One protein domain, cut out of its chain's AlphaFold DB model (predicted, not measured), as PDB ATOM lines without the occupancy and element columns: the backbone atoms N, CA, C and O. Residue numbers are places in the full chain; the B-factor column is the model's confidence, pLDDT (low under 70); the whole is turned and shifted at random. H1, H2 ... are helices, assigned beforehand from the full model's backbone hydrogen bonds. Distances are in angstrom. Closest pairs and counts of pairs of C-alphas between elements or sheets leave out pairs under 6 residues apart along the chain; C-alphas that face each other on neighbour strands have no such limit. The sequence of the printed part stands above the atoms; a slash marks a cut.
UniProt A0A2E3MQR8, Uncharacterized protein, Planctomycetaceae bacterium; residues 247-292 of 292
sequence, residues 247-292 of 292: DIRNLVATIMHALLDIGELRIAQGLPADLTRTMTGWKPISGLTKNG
ATOM      1  N   ASP A 247      -5.938  47.341  39.464       90.50
ATOM      2  CA  ASP A 247      -4.554  47.794  39.405       90.50
ATOM      3  C   ASP A 247      -4.229  48.447  38.052       90.50
ATOM      4  O   ASP A 247      -5.080  48.596  37.169       90.50
ATOM      5  N   ILE A 248      -2.974  48.867  37.883       89.00
ATOM      6  CA  ILE A 248      -2.505  49.548  36.672       89.00
ATOM      7  C   ILE A 248      -2.739  48.728  35.393       89.00
ATOM      8  O   ILE A 248      -2.952  49.302  34.327       89.00
ATOM      9  N   ARG A 249      -2.756  47.392  35.479       89.88
ATOM     10  CA  ARG A 249      -3.015  46.505  34.338       89.88
ATOM     11  C   ARG A 249      -4.452  46.632  33.867       89.88
ATOM     12  O   ARG A 249      -4.687  46.625  32.663       89.88
ATOM     13  N   ASN A 250      -5.398  46.801  34.792       92.75
ATOM     14  CA  ASN A 250      -6.791  47.047  34.437       92.75
ATOM     15  C   ASN A 250      -6.955  48.398  33.739       92.75
ATOM     16  O   ASN A 250      -7.656  48.475  32.736       92.75
ATOM     17  N   LEU A 251      -6.274  49.446  34.219       92.06
ATOM     18  CA  LEU A 251      -6.290  50.756  33.563       92.06
ATOM     19  C   LEU A 251      -5.697  50.687  32.149       92.06
ATOM     20  O   LEU A 251      -6.321  51.160  31.201       92.06
ATOM     21  N   VAL A 252      -4.526  50.063  31.988       88.94
ATOM     22  CA  VAL A 252      -3.891  49.893  30.671       88.94
ATOM     23  C   VAL A 252      -4.793  49.096  29.729       88.94
ATOM     24  O   VAL A 252      -4.968  49.504  28.585       88.94
ATOM     25  N   ALA A 253      -5.418  48.014  30.202       88.56
ATOM     26  CA  ALA A 253      -6.366  47.244  29.402       88.56
ATOM     27  C   ALA A 253      -7.574  48.090  28.971       88.56
ATOM     28  O   ALA A 253      -7.916  48.095  27.793       88.56
ATOM     29  N   THR A 254      -8.176  48.861  29.882       90.88
ATOM     30  CA  THR A 254      -9.281  49.778  29.553       90.88
ATOM     31  C   THR A 254      -8.878  50.785  28.474       90.88
ATOM     32  O   THR A 254      -9.620  50.970  27.513       90.88
ATOM     33  N   ILE A 255      -7.697  51.403  28.591       89.62
ATOM     34  CA  ILE A 255      -7.192  52.362  27.595       89.62
ATOM     35  C   ILE A 255      -6.984  51.674  26.241       89.62
ATOM     36  O   ILE A 255      -7.434  52.186  25.222       89.62
ATOM     37  N   MET A 256      -6.341  50.503  26.214       84.94
ATOM     38  CA  MET A 256      -6.085  49.778  24.966       84.94
ATOM     39  C   MET A 256      -7.379  49.347  24.270       84.94
ATOM     40  O   MET A 256      -7.485  49.495  23.059       84.94
ATOM     41  N   HIS A 257      -8.372  48.879  25.029       83.94
ATOM     42  CA  HIS A 257      -9.688  48.518  24.499       83.94
ATOM     43  C   HIS A 257     -10.477  49.723  23.964       83.94
ATOM     44  O   HIS A 257     -11.318  49.550  23.090       83.94
ATOM     45  N   ALA A 258     -10.228  50.930  24.480       84.12
ATOM     46  CA  ALA A 258     -10.835  52.153  23.956       84.12
ATOM     47  C   ALA A 258     -10.109  52.679  22.704       84.12
ATOM     48  O   ALA A 258     -10.734  53.267  21.826       84.12
ATOM     49  N   LEU A 259      -8.788  52.486  22.622       78.38
ATOM     50  CA  LEU A 259      -7.972  52.953  21.498       78.38
ATOM     51  C   LEU A 259      -8.022  52.021  20.285       78.38
ATOM     52  O   LEU A 259      -7.781  52.475  19.167       78.38
ATOM     53  N   LEU A 260      -8.252  50.724  20.496       77.88
ATOM     54  CA  LEU A 260      -8.037  49.699  19.482       77.88
ATOM     55  C   LEU A 260      -9.165  48.681  19.452       77.88
ATOM     56  O   LEU A 260      -9.677  48.258  20.488       77.88
ATOM     57  N   ASP A 261      -9.460  48.203  18.246       75.06
ATOM     58  CA  ASP A 261     -10.244  46.990  18.080       75.06
ATOM     59  C   ASP A 261      -9.378  45.780  18.456       75.06
ATOM     60  O   ASP A 261      -8.454  45.378  17.746       75.06
ATOM     61  N   ILE A 262      -9.665  45.213  19.623       74.00
ATOM     62  CA  ILE A 262      -8.926  44.073  20.164       74.00
ATOM     63  C   ILE A 262      -9.185  42.792  19.353       74.00
ATOM     64  O   ILE A 262      -8.332  41.903  19.345       74.00
ATOM     65  N   GLY A 263     -10.327  42.678  18.670       72.38
ATOM     66  CA  GLY A 263     -10.630  41.566  17.769       72.38
ATOM     67  C   GLY A 263      -9.705  41.577  16.556       72.38
ATOM     68  O   GLY A 263      -9.020  40.584  16.303       72.38
ATOM     69  N   GLU A 264      -9.600  42.727  15.895       76.12
ATOM     70  CA  GLU A 264      -8.667  42.954  14.783       76.12
ATOM     71  C   GLU A 264      -7.204  42.797  15.230       76.12
ATOM     72  O   GLU A 264      -6.393  42.151  14.564       76.12
ATOM     73  N   LEU A 265      -6.855  43.303  16.417       72.94
ATOM     74  CA  LEU A 265      -5.498  43.190  16.955       72.94
ATOM     75  C   LEU A 265      -5.074  41.733  17.212       72.94
ATOM     76  O   LEU A 265      -3.899  41.398  17.073       72.94
ATOM     77  N   ARG A 266      -6.011  40.853  17.589       70.69
ATOM     78  CA  ARG A 266      -5.729  39.424  17.818       70.69
ATOM     79  C   ARG A 266      -5.369  38.679  16.538       70.69
ATOM     80  O   ARG A 266      -4.648  37.687  16.617       70.69
ATOM     81  N   ILE A 267      -5.878  39.131  15.394       77.12
ATOM     82  CA  ILE A 267      -5.638  38.511  14.084       77.12
ATOM     83  C   ILE A 267      -4.560  39.238  13.270       77.12
ATOM     84  O   ILE A 267      -4.076  38.696  12.275       77.12
ATOM     85  N   ALA A 268      -4.148  40.435  13.700       73.50
ATOM     86  CA  ALA A 268      -3.068  41.193  13.084       73.50
ATOM     87  C   ALA A 268      -1.738  40.419  13.111       73.50
ATOM     88  O   ALA A 268      -1.209  40.051  14.162       73.50
ATOM     89  N   GLN A 269      -1.169  40.204  11.925       69.50
ATOM     90  CA  GLN A 269       0.135  39.565  11.757       69.50
ATOM     91  C   GLN A 269       1.270  40.589  11.894       69.50
ATOM     92  O   GLN A 269       1.145  41.736  11.470       69.50
ATOM     93  N   GLY A 270       2.401  40.171  12.469       67.25
ATOM     94  CA  GLY A 270       3.609  41.003  12.573       67.25
ATOM     95  C   GLY A 270       3.706  41.878  13.829       67.25
ATOM     96  O   GLY A 270       4.696  42.592  13.986       67.25
ATOM     97  N   LEU A 271       2.737  41.804  14.747       66.94
ATOM     98  CA  LEU A 271       2.873  42.421  16.067       66.94
ATOM     99  C   LEU A 271       3.763  41.560  16.983       66.94
ATOM    100  O   LEU A 271       3.639  40.333  16.990       66.94
ATOM    101  N   PRO A 272       4.650  42.175  17.786       71.62
ATOM    102  CA  PRO A 272       5.428  41.449  18.781       71.62
ATOM    103  C   PRO A 272       4.515  40.733  19.777       71.62
ATOM    104  O   PRO A 272       3.593  41.340  20.323       71.62
ATOM    105  N   ALA A 273       4.825  39.473  20.081       71.81
ATOM    106  CA  ALA A 273       4.017  38.645  20.976       71.81
ATOM    107  C   ALA A 273       3.800  39.282  22.363       71.81
ATOM    108  O   ALA A 273       2.711  39.170  22.923       71.81
ATOM    109  N   ASP A 274       4.796  39.995  22.896       67.12
ATOM    110  CA  ASP A 274       4.689  40.689  24.187       67.12
ATOM    111  C   ASP A 274       3.700  41.859  24.150       67.12
ATOM    112  O   ASP A 274       2.978  42.099  25.121       67.12
ATOM    113  N   LEU A 275       3.632  42.565  23.019       67.38
ATOM    114  CA  LEU A 275       2.701  43.668  22.808       67.38
ATOM    115  C   LEU A 275       1.274  43.123  22.699       67.38
ATOM    116  O   LEU A 275       0.400  43.549  23.451       67.38
ATOM    117  N   THR A 276       1.070  42.090  21.875       70.62
ATOM    118  CA  THR A 276      -0.214  41.385  21.772       70.62
ATOM    119  C   THR A 276      -0.649  40.848  23.134       70.62
ATOM    120  O   THR A 276      -1.755  41.131  23.578       70.62
ATOM    121  N   ARG A 277       0.235  40.172  23.876       72.69
ATOM    122  CA  ARG A 277      -0.074  39.627  25.207       72.69
ATOM    123  C   ARG A 277      -0.444  40.710  26.220       72.69
ATOM    124  O   ARG A 277      -1.356  40.495  27.015       72.69
ATOM    125  N   THR A 278       0.242  41.850  26.203       67.81
ATOM    126  CA  THR A 278      -0.063  42.984  27.092       67.81
ATOM    127  C   THR A 278      -1.432  43.581  26.770       67.81
ATOM    128  O   THR A 278      -2.189  43.915  27.676       67.81
ATOM    129  N   MET A 279      -1.773  43.672  25.484       68.88
ATOM    130  CA  MET A 279      -3.003  44.307  25.008       68.88
ATOM    131  C   MET A 279      -4.224  43.389  25.068       68.88
ATOM    132  O   MET A 279      -5.333  43.875  25.245       68.88
ATOM    133  N   THR A 280      -4.040  42.070  24.950       72.12
ATOM    134  CA  THR A 280      -5.145  41.098  24.903       72.12
ATOM    135  C   THR A 280      -5.273  40.244  26.163       72.12
ATOM    136  O   THR A 280      -6.286  39.566  26.327       72.12
ATOM    137  N   GLY A 281      -4.237  40.187  27.006       77.19
ATOM    138  CA  GLY A 281      -4.159  39.279  28.154       77.19
ATOM    139  C   GLY A 281      -4.630  39.877  29.479       77.19
ATOM    140  O   GLY A 281      -4.814  39.138  30.447       77.19
ATOM    141  N   TRP A 282      -4.809  41.195  29.551       86.75
ATOM    142  CA  TRP A 282      -5.300  41.886  30.743       86.75
ATOM    143  C   TRP A 282      -6.786  42.205  30.615       86.75
ATOM    144  O   TRP A 282      -7.295  42.421  29.518       86.75
ATOM    145  N   LYS A 283      -7.494  42.208  31.747       89.75
ATOM    146  CA  LYS A 283      -8.929  42.503  31.784       89.75
ATOM    147  C   LYS A 283      -9.148  43.999  32.027       89.75
ATOM    148  O   LYS A 283      -8.588  44.507  33.005       89.75
ATOM    149  N   PRO A 284      -9.964  44.688  31.210       91.75
ATOM    150  CA  PRO A 284     -10.422  46.043  31.506       91.75
ATOM    151  C   PRO A 284     -11.127  46.135  32.862       91.75
ATOM    152  O   PRO A 284     -11.525  45.125  33.449       91.75
ATOM    153  N   ILE A 285     -11.299  47.360  33.351       93.50
ATOM    154  CA  ILE A 285     -12.122  47.636  34.533       93.50
ATOM    155  C   ILE A 285     -13.572  47.249  34.215       93.50
ATOM    156  O   ILE A 285     -14.145  47.714  33.224       93.50
ATOM    157  N   SER A 286     -14.159  46.395  35.052       91.94
ATOM    158  CA  SER A 286     -15.519  45.897  34.843       91.94
ATOM    159  C   SER A 286     -16.536  47.035  34.943       91.94
ATOM    160  O   SER A 286     -16.414  47.907  35.800       91.94
ATOM    161  N   GLY A 287     -17.536  47.030  34.060       88.81
ATOM    162  CA  GLY A 287     -18.591  48.047  34.006       88.81
ATOM    163  C   GLY A 287     -18.274  49.296  33.175       88.81
ATOM    164  O   GLY A 287     -19.185  50.077  32.921       88.81
ATOM    165  N   LEU A 288     -17.031  49.497  32.706       88.69
ATOM    166  CA  LEU A 288     -16.688  50.641  31.840       88.69
ATOM    167  C   LEU A 288     -16.895  50.367  30.350       88.69
ATOM    168  O   LEU A 288     -17.353  51.240  29.614       88.69
ATOM    169  N   THR A 289     -16.525  49.176  29.885       80.38
ATOM    170  CA  THR A 289     -16.690  48.797  28.482       80.38
ATOM    171  C   THR A 289     -18.137  48.395  28.242       80.38
ATOM    172  O   THR A 289     -18.657  47.537  28.955       80.38
ATOM    173  N   LYS A 290     -18.784  48.972  27.222       64.81
ATOM    174  CA  LYS A 290     -20.053  48.435  26.721       64.81
ATOM    175  C   LYS A 290     -19.781  46.985  26.319       64.81
ATOM    176  O   LYS A 290     -18.874  46.748  25.525       64.81
ATOM    177  N   ASN A 291     -20.485  46.028  26.920       46.25
ATOM    178  CA  ASN A 291     -20.428  44.647  26.449       46.25
ATOM    179  C   ASN A 291     -20.822  44.674  24.965       46.25
ATOM    180  O   ASN A 291     -21.934  45.099  24.650       46.25
ATOM    181  N   GLY A 292     -19.874  44.335  24.090       38.06
ATOM    182  CA  GLY A 292     -20.161  44.025  22.691       38.06
ATOM    183  C   GLY A 292     -20.965  42.741  22.590       38.06
ATOM    184  O   GLY A 292     -20.736  41.849  23.442       38.06
TER     185      GLY A 292
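AT A GLANCE: This is residues 247 to 292 of the 292 residues of an uncharacterized protein of Planctomycetaceae bacterium (UniProt A0A2E3MQR8). The longest helix, H1, has a short helical hairpin, H2 and H3, set crosswise to it, with the end of H3 packed on H1, while an unnamed tail, residues 281 to 292, passes H1 to its other side. The bend of the hairpin, residues 269 to 275, sticks out. The printed part has 46 residues with three named helices, in the order H1, H2, H3, and no named strand: all helix, compact, radius of gyration of the C-alphas 10.5 A, spans 31 by 23 by 14 A.

IN THESE COORDINATES: H1, residues 248 to 259, begins at C-alpha 248 (-2.505, 49.548, 36.672) and measures 16.5 A. H2 is residues 262 to 267, 8.9 A. H3, residues 273 to 280, 10.3 A, ends at C-alpha 280 (-5.145, 41.098, 24.903).

HOW THE PARTS SIT: H1 touches H3 with residues 253 to 257 alone, about perpendicular at 84 degrees; the closest C-alphas, of Ala 253 and Met 279, are 6.3 A apart. H1 and H2 are close but not clearly touching, C-alphas of Met 256 and Ile 262 at 8.0 A. H2 and H3, a hairpin, touch at a shallow tilt of 31 degrees, opposite ways, closest at C-alphas of Ile 262 and Thr 280, 6.8 A. Every O i to N i+4 pair is within hydrogen-bond range in H1 and H3; in H2, 1 of 2.

THE WHOLE: The farthest C-alphas, of Gly 270 and Gly 287, are 31.7 A apart. The printed part has no cut, and both links are tight. Mean pLDDT of the printed part is 77.9; residues 269 to 271, 274 to 275, 278 to 279 and 290 to 292 are under 70.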